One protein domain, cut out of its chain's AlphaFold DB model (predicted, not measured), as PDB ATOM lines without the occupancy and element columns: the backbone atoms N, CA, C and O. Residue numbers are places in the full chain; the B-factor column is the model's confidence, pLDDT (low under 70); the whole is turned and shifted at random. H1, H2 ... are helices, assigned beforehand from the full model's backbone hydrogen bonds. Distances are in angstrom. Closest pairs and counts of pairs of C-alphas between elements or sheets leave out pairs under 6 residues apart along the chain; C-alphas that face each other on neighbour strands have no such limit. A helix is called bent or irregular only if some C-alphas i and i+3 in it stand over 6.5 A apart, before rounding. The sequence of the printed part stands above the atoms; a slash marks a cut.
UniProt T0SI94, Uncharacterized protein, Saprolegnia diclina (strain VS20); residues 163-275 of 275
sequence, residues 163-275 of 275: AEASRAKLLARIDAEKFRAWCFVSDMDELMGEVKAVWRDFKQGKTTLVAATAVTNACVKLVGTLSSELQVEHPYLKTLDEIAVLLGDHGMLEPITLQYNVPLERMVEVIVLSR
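Overview. This is residues 163 to 275 of the 275 residues of an uncharacterized protein of Saprolegnia diclina (strain VS20) (UniProt T0SI94). Picture a long helical hairpin, H1 and H2 running side by side, with a small head of three short helices, H3, H4 and H5, packed near the end of H1 that reaches on past H2. H1 makes the longest axis; H3 and H4 pack on its first half, and H5 packs on H3 and H4. The printed part has 113 residues, with five named helices in the order H1, H2, H3, H4, H5 and no named strand; the class is all helix. The whole is loose, with a radius of gyration of the C-alphas of 18.4 A, and the C-alphas span 63 by 29 by 21 A.

Arrangement. Begin with H1, residues 163 to 203, the hub, which touches three other helices. H2, residues 209 to 233, forms a hairpin with it: they touch at a shallow tilt of 9 degrees, opposite ways, and their closest C-alphas, those of Val 198 and Ala 212, are 5.4 A apart. Look next at H3, residues 240 to 248, which is apart from H2 and touches H1 at residues 178 to 182 alone, at a steep tilt of 55 degrees; their closest C-alphas, those of Lys 178 and Leu 247, are 5.9 A apart. H4, residues 250 to 259, only just touches H1, with 3 pairs of C-alphas within 8 A, at residues 167 to 174 of H1 alone; the closest are those of Arg 167 and Leu 258, 7.4 A apart. H5, residues 264 to 273, touches H3 at a steep tilt of 64 degrees, closest at the C-alphas of Glu 242 and Val 268, 6.1 A apart. It also touches H4, closest at the C-alphas of Thr 257 and Leu 264, 6.2 A apart. The helix packing is part aligned, part crossed: 2 of the 5 touching pairs are at a shallow tilt. Every O i to N i+4 pair is within hydrogen-bond range in H1, H2, H3 and H5, and 4 of 6 are in H4.

Along the chain. Find C-alpha 163 at (145.418, 116.649, 87.007); from there H1 runs 60.5 A to C-alpha 203 at (88.137, 134.447, 95.032). H2 comes back over 36.5 A, from C-alpha 209 to C-alpha 233. H4 is irregular, but only just: C-alphas 251 and 254 are 6.9 A apart. H5 ends at C-alpha 273, at (126.269, 130.668, 109.403).

Size, cuts and confidence. The C-alphas farthest apart, those of Ala 163 and Gly 205, are 63.8 A from each other. The printed part has no cut and ends at Arg 275, the chain's last residue. The link from H2 to H3 is short, the other three are tight, and none is long. The mean pLDDT of the printed part is 89.7; look for values under 70 at residues 249 to 252.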
ATOM      1  N   ALA A 163     145.656 115.572  86.047       75.94
ATOM      2  CA  ALA A 163     145.418 116.649  87.007       75.94
ATOM      3  C   ALA A 163     144.153 117.450  86.651       75.94
ATOM      4  O   ALA A 163     143.313 117.700  87.517       75.94
ATOM      5  N   GLU A 164     143.970 117.770  85.369       83.50
ATOM      6  CA  GLU A 164     142.769 118.443  84.859       83.50
ATOM      7  C   GLU A 164     141.515 117.581  85.024       83.50
ATOM      8  O   GLU A 164     140.455 118.107  85.341       83.50
ATOM      9  N   ALA A 165     141.628 116.257  84.897       81.62
ATOM     10  CA  ALA A 165     140.511 115.328  85.045       81.62
ATOM     11  C   ALA A 165     139.901 115.369  86.457       81.62
ATOM     12  O   ALA A 165     138.679 115.355  86.602       81.62
ATOM     13  N   SER A 166     140.734 115.453  87.501       81.31
ATOM     14  CA  SER A 166     140.259 115.586  88.886       81.31
ATOM     15  C   SER A 166     139.531 116.912  89.107       81.31
ATOM     16  O   SER A 166     138.457 116.928  89.709       81.31
ATOM     17  N   ARG A 167     140.082 118.011  88.575       82.75
ATOM     18  CA  ARG A 167     139.462 119.342  88.635       82.75
ATOM     19  C   ARG A 167     138.133 119.379  87.878       82.75
ATOM     20  O   ARG A 167     137.132 119.813  88.436       82.75
ATOM     21  N   ALA A 168     138.110 118.871  86.649       82.00
ATOM     22  CA  ALA A 168     136.916 118.801  85.815       82.00
ATOM     23  C   ALA A 168     135.819 117.945  86.461       82.00
ATOM     24  O   ALA A 168     134.651 118.311  86.418       82.00
ATOM     25  N   LYS A 169     136.184 116.835  87.118       84.00
ATOM     26  CA  LYS A 169     135.231 116.005  87.865       84.00
ATOM     27  C   LYS A 169     134.600 116.760  89.036       84.00
ATOM     28  O   LYS A 169     133.408 116.606  89.281       84.00
ATOM     29  N   LEU A 170     135.389 117.548  89.765       83.19
ATOM     30  CA  LEU A 170     134.894 118.341  90.888       83.19
ATOM     31  C   LEU A 170     133.967 119.469  90.415       83.19
ATOM     32  O   LEU A 170     132.883 119.614  90.971       83.19
ATOM     33  N   LEU A 171     134.344 120.191  89.357       83.44
ATOM     34  CA  LEU A 171     133.495 121.215  88.738       83.44
ATOM     35  C   LEU A 171     132.191 120.628  88.188       83.44
ATOM     36  O   LEU A 171     131.120 121.129  88.500       83.44
ATOM     37  N   ALA A 172     132.257 119.504  87.468       83.81
ATOM     38  CA  ALA A 172     131.066 118.820  86.966       83.81
ATOM     39  C   ALA A 172     130.136 118.349  88.095       83.81
ATOM     40  O   ALA A 172     128.920 118.328  87.923       83.81
ATOM     41  N   ARG A 173     130.695 117.976  89.255       86.88
ATOM     42  CA  ARG A 173     129.898 117.677  90.446       86.88
ATOM     43  C   ARG A 173     129.203 118.938  90.961       86.88
ATOM     44  O   ARG A 173     127.997 118.895  91.147       86.88
ATOM     45  N   ILE A 174     129.931 120.040  91.146       86.38
ATOM     46  CA  ILE A 174     129.359 121.314  91.615       86.38
ATOM     47  C   ILE A 174     128.235 121.785  90.676       86.38
ATOM     48  O   ILE A 174     127.142 122.073  91.156       86.38
ATOM     49  N   ASP A 175     128.457 121.781  89.357       85.94
ATOM     50  CA  ASP A 175     127.430 122.119  88.357       85.94
ATOM     51  C   ASP A 175     126.208 121.195  88.461       85.94
ATOM     52  O   ASP A 175     125.071 121.663  88.451       85.94
ATOM     53  N   ALA A 176     126.411 119.881  88.598       88.25
ATOM     54  CA  ALA A 176     125.300 118.942  88.728       88.25
ATOM     55  C   ALA A 176     124.459 119.207  89.989       88.25
ATOM     56  O   ALA A 176     123.232 119.126  89.922       88.25
ATOM     57  N   GLU A 177     125.101 119.548  91.109       90.06
ATOM     58  CA  GLU A 177     124.434 119.889  92.373       90.06
ATOM     59  C   GLU A 177     123.681 121.223  92.269       90.06
ATOM     60  O   GLU A 177     122.512 121.303  92.656       90.06
ATOM     61  N   LYS A 178     124.290 122.245  91.650       89.19
ATOM     62  CA  LYS A 178     123.626 123.520  91.330       89.19
ATOM     63  C   LYS A 178     122.408 123.303  90.433       89.19
ATOM     64  O   LYS A 178     121.317 123.776  90.739       89.19
ATOM     65  N   PHE A 179     122.557 122.533  89.358       90.38
ATOM     66  CA  PHE A 179     121.461 122.236  88.440       90.38
ATOM     67  C   PHE A 179     120.332 121.447  89.125       90.38
ATOM     68  O   PHE A 179     119.152 121.712  88.882       90.38
ATOM     69  N   ARG A 180     120.669 120.514  90.027       92.69
ATOM     70  CA  ARG A 180     119.692 119.776  90.844       92.69
ATOM     71  C   ARG A 180     118.890 120.712  91.748       92.69
ATOM     72  O   ARG A 180     117.662 120.604  91.783       92.69
ATOM     73  N   ALA A 181     119.572 121.620  92.444       92.81
ATOM     74  CA  ALA A 181     118.952 122.636  93.290       92.81
ATOM     75  C   ALA A 181     118.065 123.594  92.481       92.81
ATOM     76  O   ALA A 181     116.938 123.871  92.886       92.81
ATOM     77  N   TRP A 182     118.521 124.030  91.304       92.50
ATOM     78  CA  TRP A 182     117.736 124.880  90.411       92.50
ATOM     79  C   TRP A 182     116.449 124.188  89.948       92.50
ATOM     80  O   TRP A 182     115.377 124.794  89.991       92.50
ATOM     81  N   CYS A 183     116.528 122.904  89.566       93.19
ATOM     82  CA  CYS A 183     115.343 122.124  89.197       93.19
ATOM     83  C   CYS A 183     114.322 122.103  90.341       93.19
ATOM     84  O   CYS A 183     113.142 122.320  90.100       93.19
ATOM     85  N   PHE A 184     114.782 121.889  91.578       94.56
ATOM     86  CA  PHE A 184     113.916 121.873  92.756       94.56
ATOM     87  C   PHE A 184     113.222 123.221  92.996       94.56
ATOM     88  O   PHE A 184     112.008 123.251  93.186       94.56
ATOM     89  N   VAL A 185     113.965 124.332  92.958       94.06
ATOM     90  CA  VAL A 185     113.389 125.675  93.158       94.06
ATOM     91  C   VAL A 185     112.403 126.023  92.043       94.06
ATOM     92  O   VAL A 185     111.352 126.596  92.317       94.06
ATOM     93  N   SER A 186     112.699 125.626  90.805       92.25
ATOM     94  CA  SER A 186     111.804 125.842  89.664       92.25
ATOM     95  C   SER A 186     110.519 125.018  89.785       92.25
ATOM     96  O   SER A 186     109.433 125.561  89.613       92.25
ATOM     97  N   ASP A 187     110.625 123.735  90.159       93.75
ATOM     98  CA  ASP A 187     109.460 122.883  90.436       93.75
ATOM     99  C   ASP A 187     108.613 123.475  91.589       93.75
ATOM    100  O   ASP A 187     107.383 123.444  91.551       93.75
ATOM    101  N   MET A 188     109.245 124.052  92.620       94.44
ATOM    102  CA  MET A 188     108.535 124.734  93.710       94.44
ATOM    103  C   MET A 188     107.799 125.998  93.257       94.44
ATOM    104  O   MET A 188     106.675 126.228  93.710       94.44
ATOM    105  N   ASP A 189     108.425 126.831  92.424       93.19
ATOM    106  CA  ASP A 189     107.813 128.069  91.933       93.19
ATOM    107  C   ASP A 189     106.596 127.781  91.046       93.19
ATOM    108  O   ASP A 189     105.538 128.379  91.245       93.19
ATOM    109  N   GLU A 190     106.698 126.781  90.169       92.25
ATOM    110  CA  GLU A 190     105.594 126.297  89.333       92.25
ATOM    111  C   GLU A 190     104.409 125.821  90.188       92.25
ATOM    112  O   GLU A 190     103.285 126.309  90.047       92.25
ATOM    113  N   LEU A 191     104.666 124.963  91.183       93.94
ATOM    114  CA  LEU A 191     103.630 124.495  92.112       93.94
ATOM    115  C   LEU A 191     103.022 125.636  92.937       93.94
ATOM    116  O   LEU A 191     101.826 125.634  93.233       93.94
ATOM    117  N   MET A 192     103.820 126.637  93.307       94.12
ATOM    118  CA  MET A 192     103.313 127.841  93.963       94.12
ATOM    119  C   MET A 192     102.442 128.677  93.011       94.12
ATOM    120  O   MET A 192     101.457 129.279  93.451       94.12
ATOM    121  N   GLY A 193     102.777 128.710  91.719       94.31
ATOM    122  CA  GLY A 193     101.968 129.282  90.645       94.31
ATOM    123  C   GLY A 193     100.579 128.651  90.574       94.31
ATOM    124  O   GLY A 193      99.582 129.378  90.636       94.31
ATOM    125  N   GLU A 194     100.507 127.320  90.580       94.25
ATOM    126  CA  GLU A 194      99.251 126.555  90.596       94.25
ATOM    127  C   GLU A 194      98.392 126.865  91.827       94.25
ATOM    128  O   GLU A 194      97.187 127.130  91.734       94.25
ATOM    129  N   VAL A 195      99.019 126.933  93.007       97.25
ATOM    130  CA  VAL A 195      98.333 127.336  94.243       97.25
ATOM    131  C   VAL A 195      97.788 128.762  94.113       97.25
ATOM    132  O   VAL A 195      96.611 129.013  94.388       97.25
ATOM    133  N   LYS A 196      98.596 129.721  93.652       97.00
ATOM    134  CA  LYS A 196      98.137 131.106  93.436       97.00
ATOM    135  C   LYS A 196      96.975 131.163  92.439       97.00
ATOM    136  O   LYS A 196      96.032 131.932  92.658       97.00
ATOM    137  N   ALA A 197      97.021 130.361  91.376       96.38
ATOM    138  CA  ALA A 197      95.987 130.301  90.353       96.38
ATOM    139  C   ALA A 197      94.654 129.793  90.915       96.38
ATOM    140  O   ALA A 197      93.646 130.498  90.807       96.38
ATOM    141  N   VAL A 198      94.651 128.654  91.613       97.69
ATOM    142  CA  VAL A 198      93.408 128.086  92.160       97.69
ATOM    143  C   VAL A 198      92.784 128.977  93.241       97.69
ATOM    144  O   VAL A 198      91.561 129.110  93.321       97.69
ATOM    145  N   TRP A 199      93.601 129.661  94.053       98.06
ATOM    146  CA  TRP A 199      93.095 130.606  95.056       98.06
ATOM    147  C   TRP A 199      92.529 131.882  94.430       98.06
ATOM    148  O   TRP A 199      91.566 132.451  94.953       98.06
ATOM    149  N   ARG A 200      93.090 132.338  93.306       98.12
ATOM    150  CA  ARG A 200      92.514 133.427  92.511       98.12
ATOM    151  C   ARG A 200      91.158 133.019  91.933       98.12
ATOM    152  O   ARG A 200      90.212 133.797  92.045       98.12
ATOM    153  N   ASP A 201      91.038 131.806  91.406       97.81
ATOM    154  CA  ASP A 201      89.774 131.288  90.879       97.81
ATOM    155  C   ASP A 201      88.713 131.128  91.972       97.81
ATOM    156  O   ASP A 201      87.543 131.446  91.752       97.81
ATOM    157  N   PHE A 202      89.117 130.726  93.181       97.94
ATOM    158  CA  PHE A 202      88.213 130.650  94.327       97.94
ATOM    159  C   PHE A 202      87.672 132.035  94.699       97.94
ATOM    160  O   PHE A 202      86.462 132.205  94.845       97.94
ATOM    161  N   LYS A 203      88.544 133.052  94.770       97.31
ATOM    162  CA  LYS A 203      88.137 134.447  95.032       97.31
ATOM    163  C   LYS A 203      87.169 134.993  93.978       97.31
ATOM    164  O   LYS A 203      86.362 135.859  94.292       97.31
ATOM    165  N   GLN A 204      87.251 134.493  92.747       97.88
ATOM    166  CA  GLN A 204      86.364 134.862  91.641       97.88
ATOM    167  C   GLN A 204      85.078 134.015  91.583       97.88
ATOM    168  O   GLN A 204      84.265 134.219  90.686       97.88
ATOM    169  N   GLY A 205      84.888 133.058  92.498       96.62
ATOM    170  CA  GLY A 205      83.738 132.150  92.504       96.62
ATOM    171  C   GLY A 205      83.761 131.082  91.403       96.62
ATOM    172  O   GLY A 205      82.743 130.439  91.166       96.62
ATOM    173  N   LYS A 206      84.903 130.881  90.725       97.31
ATOM    174  CA  LYS A 206      85.069 129.908  89.627       97.31
ATOM    175  C   LYS A 206      85.353 128.486  90.109       97.31
ATOM    176  O   LYS A 206      85.167 127.534  89.361       97.31
ATOM    177  N   THR A 207      85.815 128.337  91.346       96.62
ATOM    178  CA  THR A 207      86.060 127.039  91.978       96.62
ATOM    179  C   THR A 207      85.605 127.053  93.432       96.62
ATOM    180  O   THR A 207      85.281 128.101  93.994       96.62
ATOM    181  N   THR A 208      85.553 125.879  94.055       97.81
ATOM    182  CA  THR A 208      85.128 125.724  95.451       97.81
ATOM    183  C   THR A 208      86.316 125.800  96.408       97.81
ATOM    184  O   THR A 208      87.449 125.485  96.044       97.81
ATOM    185  N   LEU A 209      86.052 126.143  97.674       97.50
ATOM    186  CA  LEU A 209      87.073 126.110  98.730       97.50
ATOM    187  C   LEU A 209      87.703 124.714  98.871       97.50
ATOM    188  O   LEU A 209      88.906 124.590  99.094       97.50
ATOM    189  N   VAL A 210      86.890 123.664  98.714       98.12
ATOM    190  CA  VAL A 210      87.336 122.265  98.790       98.12
ATOM    191  C   VAL A 210      88.350 121.964  97.688       98.12
ATOM    192  O   VAL A 210      89.402 121.399  97.978       98.12
ATOM    193  N   ALA A 211      88.080 122.392  96.452       96.50
ATOM    194  CA  ALA A 211      88.997 122.208  95.331       96.50
ATOM    195  C   ALA A 211      90.315 122.980  95.527       96.50
ATOM    196  O   ALA A 211      91.385 122.387  95.409       96.50
ATOM    197  N   ALA A 212      90.257 124.260  95.916       97.31
ATOM    198  CA  ALA A 212      91.460 125.058  96.187       97.31
ATOM    199  C   ALA A 212      92.329 124.459  97.310       97.31
ATOM    200  O   ALA A 212      93.557 124.382  97.200       97.31
ATOM    201  N   THR A 213      91.687 123.961  98.368       97.88
ATOM    202  CA  THR A 213      92.371 123.280  99.474       97.88
ATOM    203  C   THR A 213      92.980 121.951  99.023       97.88
ATOM    204  O   THR A 213      94.106 121.632  99.403       97.88
ATOM    205  N   ALA A 214      92.278 121.178  98.187       97.75
ATOM    206  CA  ALA A 214      92.783 119.916  97.651       97.75
ATOM    207  C   ALA A 214      94.040 120.120  96.790       97.75
ATOM    208  O   ALA A 214      95.033 119.424  97.006       97.75
ATOM    209  N   VAL A 215      94.029 121.109  95.889       96.88
ATOM    210  CA  VAL A 215      95.196 121.482  95.068       96.88
ATOM    211  C   VAL A 215      96.362 121.930  95.949       96.88
ATOM    212  O   VAL A 215      97.474 121.432  95.790       96.88
ATOM    213  N   THR A 216      96.107 122.788  96.943       97.94
ATOM    214  CA  THR A 216      97.144 123.236  97.892       97.94
ATOM    215  C   THR A 216      97.780 122.052  98.624       97.94
ATOM    216  O   THR A 216      99.002 121.925  98.662       97.94
ATOM    217  N   ASN A 217      96.963 121.137  99.154       97.44
ATOM    218  CA  ASN A 217      97.451 119.947  99.851       97.44
ATOM    219  C   ASN A 217      98.251 119.013  98.931       97.44
ATOM    220  O   ASN A 217      99.217 118.398  99.385       97.44
ATOM    221  N   ALA A 218      97.861 118.888  97.659       95.56
ATOM    222  CA  ALA A 218      98.606 118.113  96.673       95.56
ATOM    223  C   ALA A 218      99.981 118.741  96.391       95.56
ATOM    224  O   ALA A 218     100.989 118.040  96.473       95.56
ATOM    225  N   CYS A 219     100.034 120.058  96.168       95.31
ATOM    226  CA  CYS A 219     101.281 120.789  95.928       95.31
ATOM    227  C   CYS A 219     102.238 120.689  97.122       95.31
ATOM    228  O   CYS A 219     103.408 120.360  96.946       95.31
ATOM    229  N   VAL A 220     101.742 120.870  98.353       95.75
ATOM    230  CA  VAL A 220     102.557 120.732  99.576       95.75
ATOM    231  C   VAL A 220     103.148 119.325  99.704       95.75
ATOM    232  O   VAL A 220     104.328 119.179 100.024       95.75
ATOM    233  N   LYS A 221     102.363 118.276  99.419       95.12
ATOM    234  CA  LYS A 221     102.865 116.891  99.427       95.12
ATOM    235  C   LYS A 221     103.940 116.664  98.364       95.12
ATOM    236  O   LYS A 221     104.919 115.965  98.633       95.12
ATOM    237  N   LEU A 222     103.769 117.245  97.180       94.00
ATOM    238  CA  LEU A 222     104.721 117.107  96.084       94.00
ATOM    239  C   LEU A 222     106.042 117.817  96.397       94.00
ATOM    240  O   LEU A 222     107.093 117.189  96.306       94.00
ATOM    241  N   VAL A 223     105.994 119.060  96.888       94.50
ATOM    242  CA  VAL A 223     107.182 119.788  97.367       94.50
ATOM    243  C   VAL A 223     107.889 119.013  98.479       94.50
ATOM    244  O   VAL A 223     109.108 118.859  98.436       94.50
ATOM    245  N   GLY A 224     107.144 118.459  99.441       94.00
ATOM    246  CA  GLY A 224     107.722 117.621 100.495       94.00
ATOM    247  C   GLY A 224     108.435 116.376  99.952       94.00
ATOM    248  O   GLY A 224     109.493 115.996 100.459       94.00
ATOM    249  N   THR A 225     107.904 115.772  98.885       93.62
ATOM    250  CA  THR A 225     108.535 114.633  98.200       93.62
ATOM    251  C   THR A 225     109.826 115.056  97.501       93.62
ATOM    252  O   THR A 225     110.877 114.478  97.770       93.62
ATOM    253  N   LEU A 226     109.773 116.112  96.684       93.38
ATOM    254  CA  LEU A 226     110.932 116.646  95.961       93.38
ATOM    255  C   LEU A 226     112.050 117.096  96.915       93.38
ATOM    256  O   LEU A 226     113.223 116.816  96.674       93.38
ATOM    257  N   SER A 227     111.687 117.738  98.030       94.00
ATOM    258  CA  SER A 227     112.630 118.156  99.071       94.00
ATOM    259  C   SER A 227     113.289 116.957  99.749       94.00
ATOM    260  O   SER A 227     114.486 116.992 100.023       94.00
ATOM    261  N   SER A 228     112.526 115.895 100.021       93.62
ATOM    262  CA  SER A 228     113.071 114.675 100.627       93.62
ATOM    263  C   SER A 228     114.068 113.994  99.688       93.62
ATOM    264  O   SER A 228     115.126 113.555 100.125       93.62
ATOM    265  N   GLU A 229     113.764 113.937  98.391       91.88
ATOM    266  CA  GLU A 229     114.676 113.388  97.385       91.88
ATOM    267  C   GLU A 229     115.962 114.205  97.263       91.88
ATOM    268  O   GLU A 229     117.047 113.626  97.243       91.88
ATOM    269  N   LEU A 230     115.851 115.538  97.243       93.25
ATOM    270  CA  LEU A 230     117.007 116.432  97.239       93.25
ATOM    271  C   LEU A 230     117.905 116.184  98.457       93.25
ATOM    272  O   LEU A 230     119.113 116.055  98.301       93.25
ATOM    273  N   GLN A 231     117.324 116.065  99.652       93.75
ATOM    274  CA  GLN A 231     118.068 115.852 100.899       93.75
ATOM    275  C   GLN A 231     118.694 114.459 101.006       93.75
ATOM    276  O   GLN A 231     119.718 114.294 101.665       93.75
ATOM    277  N   VAL A 232     118.105 113.445 100.367       93.12
ATOM    278  CA  VAL A 232     118.718 112.112 100.283       93.12
ATOM    279  C   VAL A 232     119.973 112.149  99.410       93.12
ATOM    280  O   VAL A 232     120.971 111.521  99.759       93.12
ATOM    281  N   GLU A 233     119.936 112.881  98.294       90.00
ATOM    282  CA  GLU A 233     121.083 113.031  97.388       90.00
ATOM    283  C   GLU A 233     122.137 114.007  97.947       90.00
ATOM    284  O   GLU A 233     123.336 113.746  97.841       90.00
ATOM    285  N   HIS A 234     121.694 115.088  98.596       92.62
ATOM    286  CA  HIS A 234     122.518 116.186  99.108       92.62
ATOM    287  C   HIS A 234     122.097 116.571 100.542       92.62
ATOM    288  O   HIS A 234     121.389 117.561 100.745       92.62
ATOM    289  N   PRO A 235     122.552 115.834 101.576       94.00
ATOM    290  CA  PRO A 235     122.084 116.004 102.961       94.00
ATOM    291  C   PRO A 235     122.352 117.367 103.610       94.00
ATOM    292  O   PRO A 235     121.808 117.653 104.679       94.00
ATOM    293  N   TYR A 236     123.214 118.187 103.010       92.19
ATOM    294  CA  TYR A 236     123.536 119.529 103.491       92.19
ATOM    295  C   TYR A 236     122.547 120.603 102.993       92.19
ATOM    296  O   TYR A 236     122.553 121.705 103.527       92.19
ATOM    297  N   LEU A 237     121.682 120.287 102.019       93.31
ATOM    298  CA  LEU A 237     120.651 121.186 101.481       93.31
ATOM    299  C   LEU A 237     119.318 120.994 102.223       93.31
ATOM    300  O   LEU A 237     118.387 120.367 101.712       93.31
ATOM    301  N   LYS A 238     119.228 121.482 103.461       91.19
ATOM    302  CA  LYS A 238     118.073 121.259 104.351       91.19
ATOM    303  C   LYS A 238     117.050 122.388 104.293       91.19
ATOM    304  O   LYS A 238     115.861 122.146 104.496       91.19
ATOM    305  N   THR A 239     117.507 123.602 104.035       92.75
ATOM    306  CA  THR A 239     116.752 124.847 104.063       92.75
ATOM    307  C   THR A 239     116.890 125.580 102.733       92.75
ATOM    308  O   THR A 239     117.788 125.318 101.928       92.75
ATOM    309  N   LEU A 240     115.983 126.531 102.498       91.12
ATOM    310  CA  LEU A 240     116.070 127.406 101.331       91.12
ATOM    311  C   LEU A 240     117.312 128.305 101.378       91.12
ATOM    312  O   LEU A 240     117.786 128.691 100.316       91.12
ATOM    313  N   ASP A 241     117.872 128.586 102.558       91.50
ATOM    314  CA  ASP A 241     119.079 129.406 102.690       91.50
ATOM    315  C   ASP A 241     120.314 128.677 102.153       91.50
ATOM    316  O   ASP A 241     121.093 129.258 101.395       91.50
ATOM    317  N   GLU A 242     120.469 127.385 102.457       92.50
ATOM    318  CA  GLU A 242     121.572 126.575 101.912       92.50
ATOM    319  C   GLU A 242     121.453 126.407 100.393       92.50
ATOM    320  O   GLU A 242     122.449 126.496  99.670       92.50
ATOM    321  N   ILE A 243     120.227 126.223  99.898       92.75
ATOM    322  CA  ILE A 243     119.935 126.160  98.461       92.75
ATOM    323  C   ILE A 243     120.245 127.507  97.794       92.75
ATOM    324  O   ILE A 243     120.891 127.539  96.748       92.75
ATOM    325  N   ALA A 244     119.848 128.621  98.409       90.12
ATOM    326  CA  ALA A 244     120.122 129.961  97.902       90.12
ATOM    327  C   ALA A 244     121.623 130.283  97.895       90.12
ATOM    328  O   ALA A 244     122.095 130.942  96.973       90.12
ATOM    329  N   VAL A 245     122.392 129.814  98.882       89.94
ATOM    330  CA  VAL A 245     123.858 129.936  98.878       89.94
ATOM    331  C   VAL A 245     124.466 129.143  97.725       89.94
ATOM    332  O   VAL A 245     125.261 129.699  96.969       89.94
ATOM    333  N   LEU A 246     124.060 127.883  97.541       89.56
ATOM    334  CA  LEU A 246     124.554 127.044  96.445       89.56
ATOM    335  C   LEU A 246     124.269 127.661  95.063       89.56
ATOM    336  O   LEU A 246     125.128 127.605  94.183       89.56
ATOM    337  N   LEU A 247     123.074 128.232  94.884       87.81
ATOM    338  CA  LEU A 247     122.628 128.841  93.627       87.81
ATOM    339  C   LEU A 247     123.093 130.288  93.425       87.81
ATOM    340  O   LEU A 247     123.015 130.782  92.310       87.81
ATOM    341  N   GLY A 248     123.495 130.993  94.484       79.12
ATOM    342  CA  GLY A 248     123.793 132.425  94.427       79.12
ATOM    343  C   GLY A 248     125.280 132.767  94.473       79.12
ATOM    344  O   GLY A 248     125.685 133.774  93.901       79.12
ATOM    345  N   ASP A 249     126.111 131.958  95.138       66.56
ATOM    346  CA  ASP A 249     127.487 132.347  95.486       66.56
ATOM    347  C   ASP A 249     128.542 131.776  94.518       66.56
ATOM    348  O   ASP A 249     129.472 131.048  94.881       66.56
ATOM    349  N   HIS A 250     128.366 132.087  93.229       61.66
ATOM    350  CA  HIS A 250     129.213 131.585  92.140       61.66
ATOM    351  C   HIS A 250     130.680 132.027  92.262       61.66
ATOM    352  O   HIS A 250     131.577 131.271  91.895       61.66
ATOM    353  N   GLY A 251     130.934 133.210  92.828       63.59
ATOM    354  CA  GLY A 251     132.278 133.784  92.918       63.59
ATOM    355  C   GLY A 251     133.169 133.181  94.008       63.59
ATOM    356  O   GLY A 251     134.389 133.252  93.886       63.59
ATOM    357  N   MET A 252     132.598 132.581  95.060       68.12
ATOM    358  CA  MET A 252     133.369 132.116  96.226       68.12
ATOM    359  C   MET A 252     133.428 130.591  96.344       68.12
ATOM    360  O   MET A 252     134.459 130.050  96.750       68.12
ATOM    361  N   LEU A 253     132.360 129.878  95.970       75.94
ATOM    362  CA  LEU A 253     132.279 128.428  96.183       75.94
ATOM    363  C   LEU A 253     133.314 127.659  95.356       75.94
ATOM    364  O   LEU A 253     134.065 126.848  95.898       75.94
ATOM    365  N   GLU A 254     133.396 127.930  94.054       76.81
ATOM    366  CA  GLU A 254     134.301 127.203  93.160       76.81
ATOM    367  C   GLU A 254     135.779 127.495  93.440       76.81
ATOM    368  O   GLU A 254     136.530 126.529  93.618       76.81
ATOM    369  N   PRO A 255     136.233 128.762  93.556       77.81
ATOM    370  CA  PRO A 255     137.633 129.041  93.847       77.81
ATOM    371  C   PRO A 255     138.061 128.463  95.190       77.81
ATOM    372  O   PRO A 255     139.144 127.892  95.276       77.81
ATOM    373  N   ILE A 256     137.215 128.531  96.225       78.50
ATOM    374  CA  ILE A 256     137.606 128.058  97.555       78.50
ATOM    375  C   ILE A 256     137.647 126.529  97.612       78.50
ATOM    376  O   ILE A 256     138.624 125.955  98.103       78.50
ATOM    377  N   THR A 257     136.637 125.854  97.060       81.25
ATOM    378  CA  THR A 257     136.621 124.389  96.987       81.25
ATOM    379  C   THR A 257     137.784 123.857  96.144       81.25
ATOM    380  O   THR A 257     138.381 122.844  96.508       81.25
ATOM    381  N   LEU A 258     138.170 124.553  95.069       79.06
ATOM    382  CA  LEU A 258     139.300 124.164  94.222       79.06
ATOM    383  C   LEU A 258     140.671 124.492  94.829       79.06
ATOM    384  O   LEU A 258     141.575 123.661  94.769       79.06
ATOM    385  N   GLN A 259     140.847 125.691  95.385       81.75
ATOM    386  CA  GLN A 259     142.144 126.196  95.845       81.75
ATOM    387  C   GLN A 259     142.518 125.670  97.232       81.75
ATOM    388  O   GLN A 259     143.688 125.380  97.480       81.75
ATOM    389  N   TYR A 260     141.537 125.526  98.124       81.94
ATOM    390  CA  TYR A 260     141.758 125.121  99.516       81.94
ATOM    391  C   TYR A 260     141.283 123.693  99.809       81.94
ATOM    392  O   TYR A 260     141.405 123.235 100.944       81.94
ATOM    393  N   ASN A 261     140.774 122.975  98.798       81.88
ATOM    394  CA  ASN A 261     140.291 121.597  98.916       81.88
ATOM    395  C   ASN A 261     139.235 121.425 100.030       81.88
ATOM    396  O   ASN A 261     139.199 120.410 100.729       81.88
ATOM    397  N   VAL A 262     138.388 122.444 100.217       85.94
ATOM    398  CA  VAL A 262     137.309 122.424 101.210       85.94
ATOM    399  C   VAL A 262     136.067 121.770 100.591       85.94
ATOM    400  O   VAL A 262     135.647 122.186  99.507       85.94
ATOM    401  N   PRO A 263     135.450 120.770 101.253       88.75
ATOM    402  CA  PRO A 263     134.209 120.161 100.781       88.75
ATOM    403  C   PRO A 263     133.098 121.195 100.560       88.75
ATOM    404  O   PRO A 263     132.904 122.078 101.396       88.75
ATOM    405  N   LEU A 264     132.343 121.055  99.465       87.62
ATOM    406  CA  LEU A 264     131.258 121.977  99.099       87.62
ATOM    407  C   LEU A 264     130.232 122.137 100.232       87.62
ATOM    408  O   LEU A 264     129.878 123.253 100.592       87.62
ATOM    409  N   GLU A 265     129.834 121.024 100.849       90.56
ATOM    410  CA  GLU A 265     128.927 120.978 102.004       90.56
ATOM    411  C   GLU A 265     129.374 121.879 103.169       90.56
ATOM    412  O   GLU A 265     128.558 122.586 103.756       90.56
ATOM    413  N   ARG A 266     130.679 121.911 103.467       88.44
ATOM    414  CA  ARG A 266     131.245 122.742 104.536       88.44
ATOM    415  C   ARG A 266     131.273 124.210 104.155       88.44
ATOM    416  O   ARG A 266     131.046 125.056 105.010       88.44
ATOM    417  N   MET A 267     131.538 124.510 102.888       87.69
ATOM    418  CA  MET A 267     131.511 125.886 102.400       87.69
ATOM    419  C   MET A 267     130.109 126.480 102.478       87.69
ATOM    420  O   MET A 267     129.950 127.583 102.993       87.69
ATOM    421  N   VAL A 268     129.100 125.729 102.032       88.81
ATOM    422  CA  VAL A 268     127.699 126.160 102.117       88.81
ATOM    423  C   VAL A 268     127.299 126.386 103.576       88.81
ATOM    424  O   VAL A 268     126.785 127.452 103.896       88.81
ATOM    425  N   GLU A 269     127.619 125.451 104.477       88.44
ATOM    426  CA  GLU A 269     127.344 125.582 105.916       88.44
ATOM    427  C   GLU A 269     127.984 126.843 106.526       88.44
ATOM    428  O   GLU A 269     127.317 127.602 107.227       88.44
ATOM    429  N   VAL A 270     129.261 127.112 106.230       87.75
ATOM    430  CA  VAL A 270     129.975 128.289 106.757       87.75
ATOM    431  C   VAL A 270     129.371 129.594 106.244       87.75
ATOM    432  O   VAL A 270     129.193 130.524 107.030       87.75
ATOM    433  N   ILE A 271     129.040 129.676 104.953       86.81
ATOM    434  CA  ILE A 271     128.458 130.891 104.369       86.81
ATOM    435  C   ILE A 271     127.083 131.166 104.984       86.81
ATOM    436  O   ILE A 271     126.802 132.306 105.346       86.81
ATOM    437  N   VAL A 272     126.260 130.133 105.170       88.50
ATOM    438  CA  VAL A 272     124.939 130.253 105.808       88.50
ATOM    439  C   VAL A 272     125.070 130.762 107.243       88.50
ATOM    440  O   VAL A 272     124.362 131.687 107.618       88.50
ATOM    441  N   LEU A 273     126.015 130.226 108.024       87.44
ATOM    442  CA  LEU A 273     126.269 130.668 109.403       87.44
ATOM    443  C   LEU A 273     126.856 132.085 109.509       87.44
ATOM    444  O   LEU A 273     126.846 132.667 110.591       87.44
ATOM    445  N   SER A 274     127.419 132.612 108.420       84.19
ATOM    446  CA  SER A 274     128.033 133.945 108.382       84.19
ATOM    447  C   SER A 274     127.075 135.074 107.984       84.19
ATOM    448  O   SER A 274     127.480 136.237 108.026       84.19
ATOM    449  N   ARG A 275     125.842 134.740 107.583       77.69
ATOM    450  CA  ARG A 275     124.768 135.689 107.251       77.69
ATOM    451  C   ARG A 275     123.938 136.029 108.485       77.69
ATOM    452  O   ARG A 275     123.521 137.205 108.571       77.69
TER     453      ARG A 275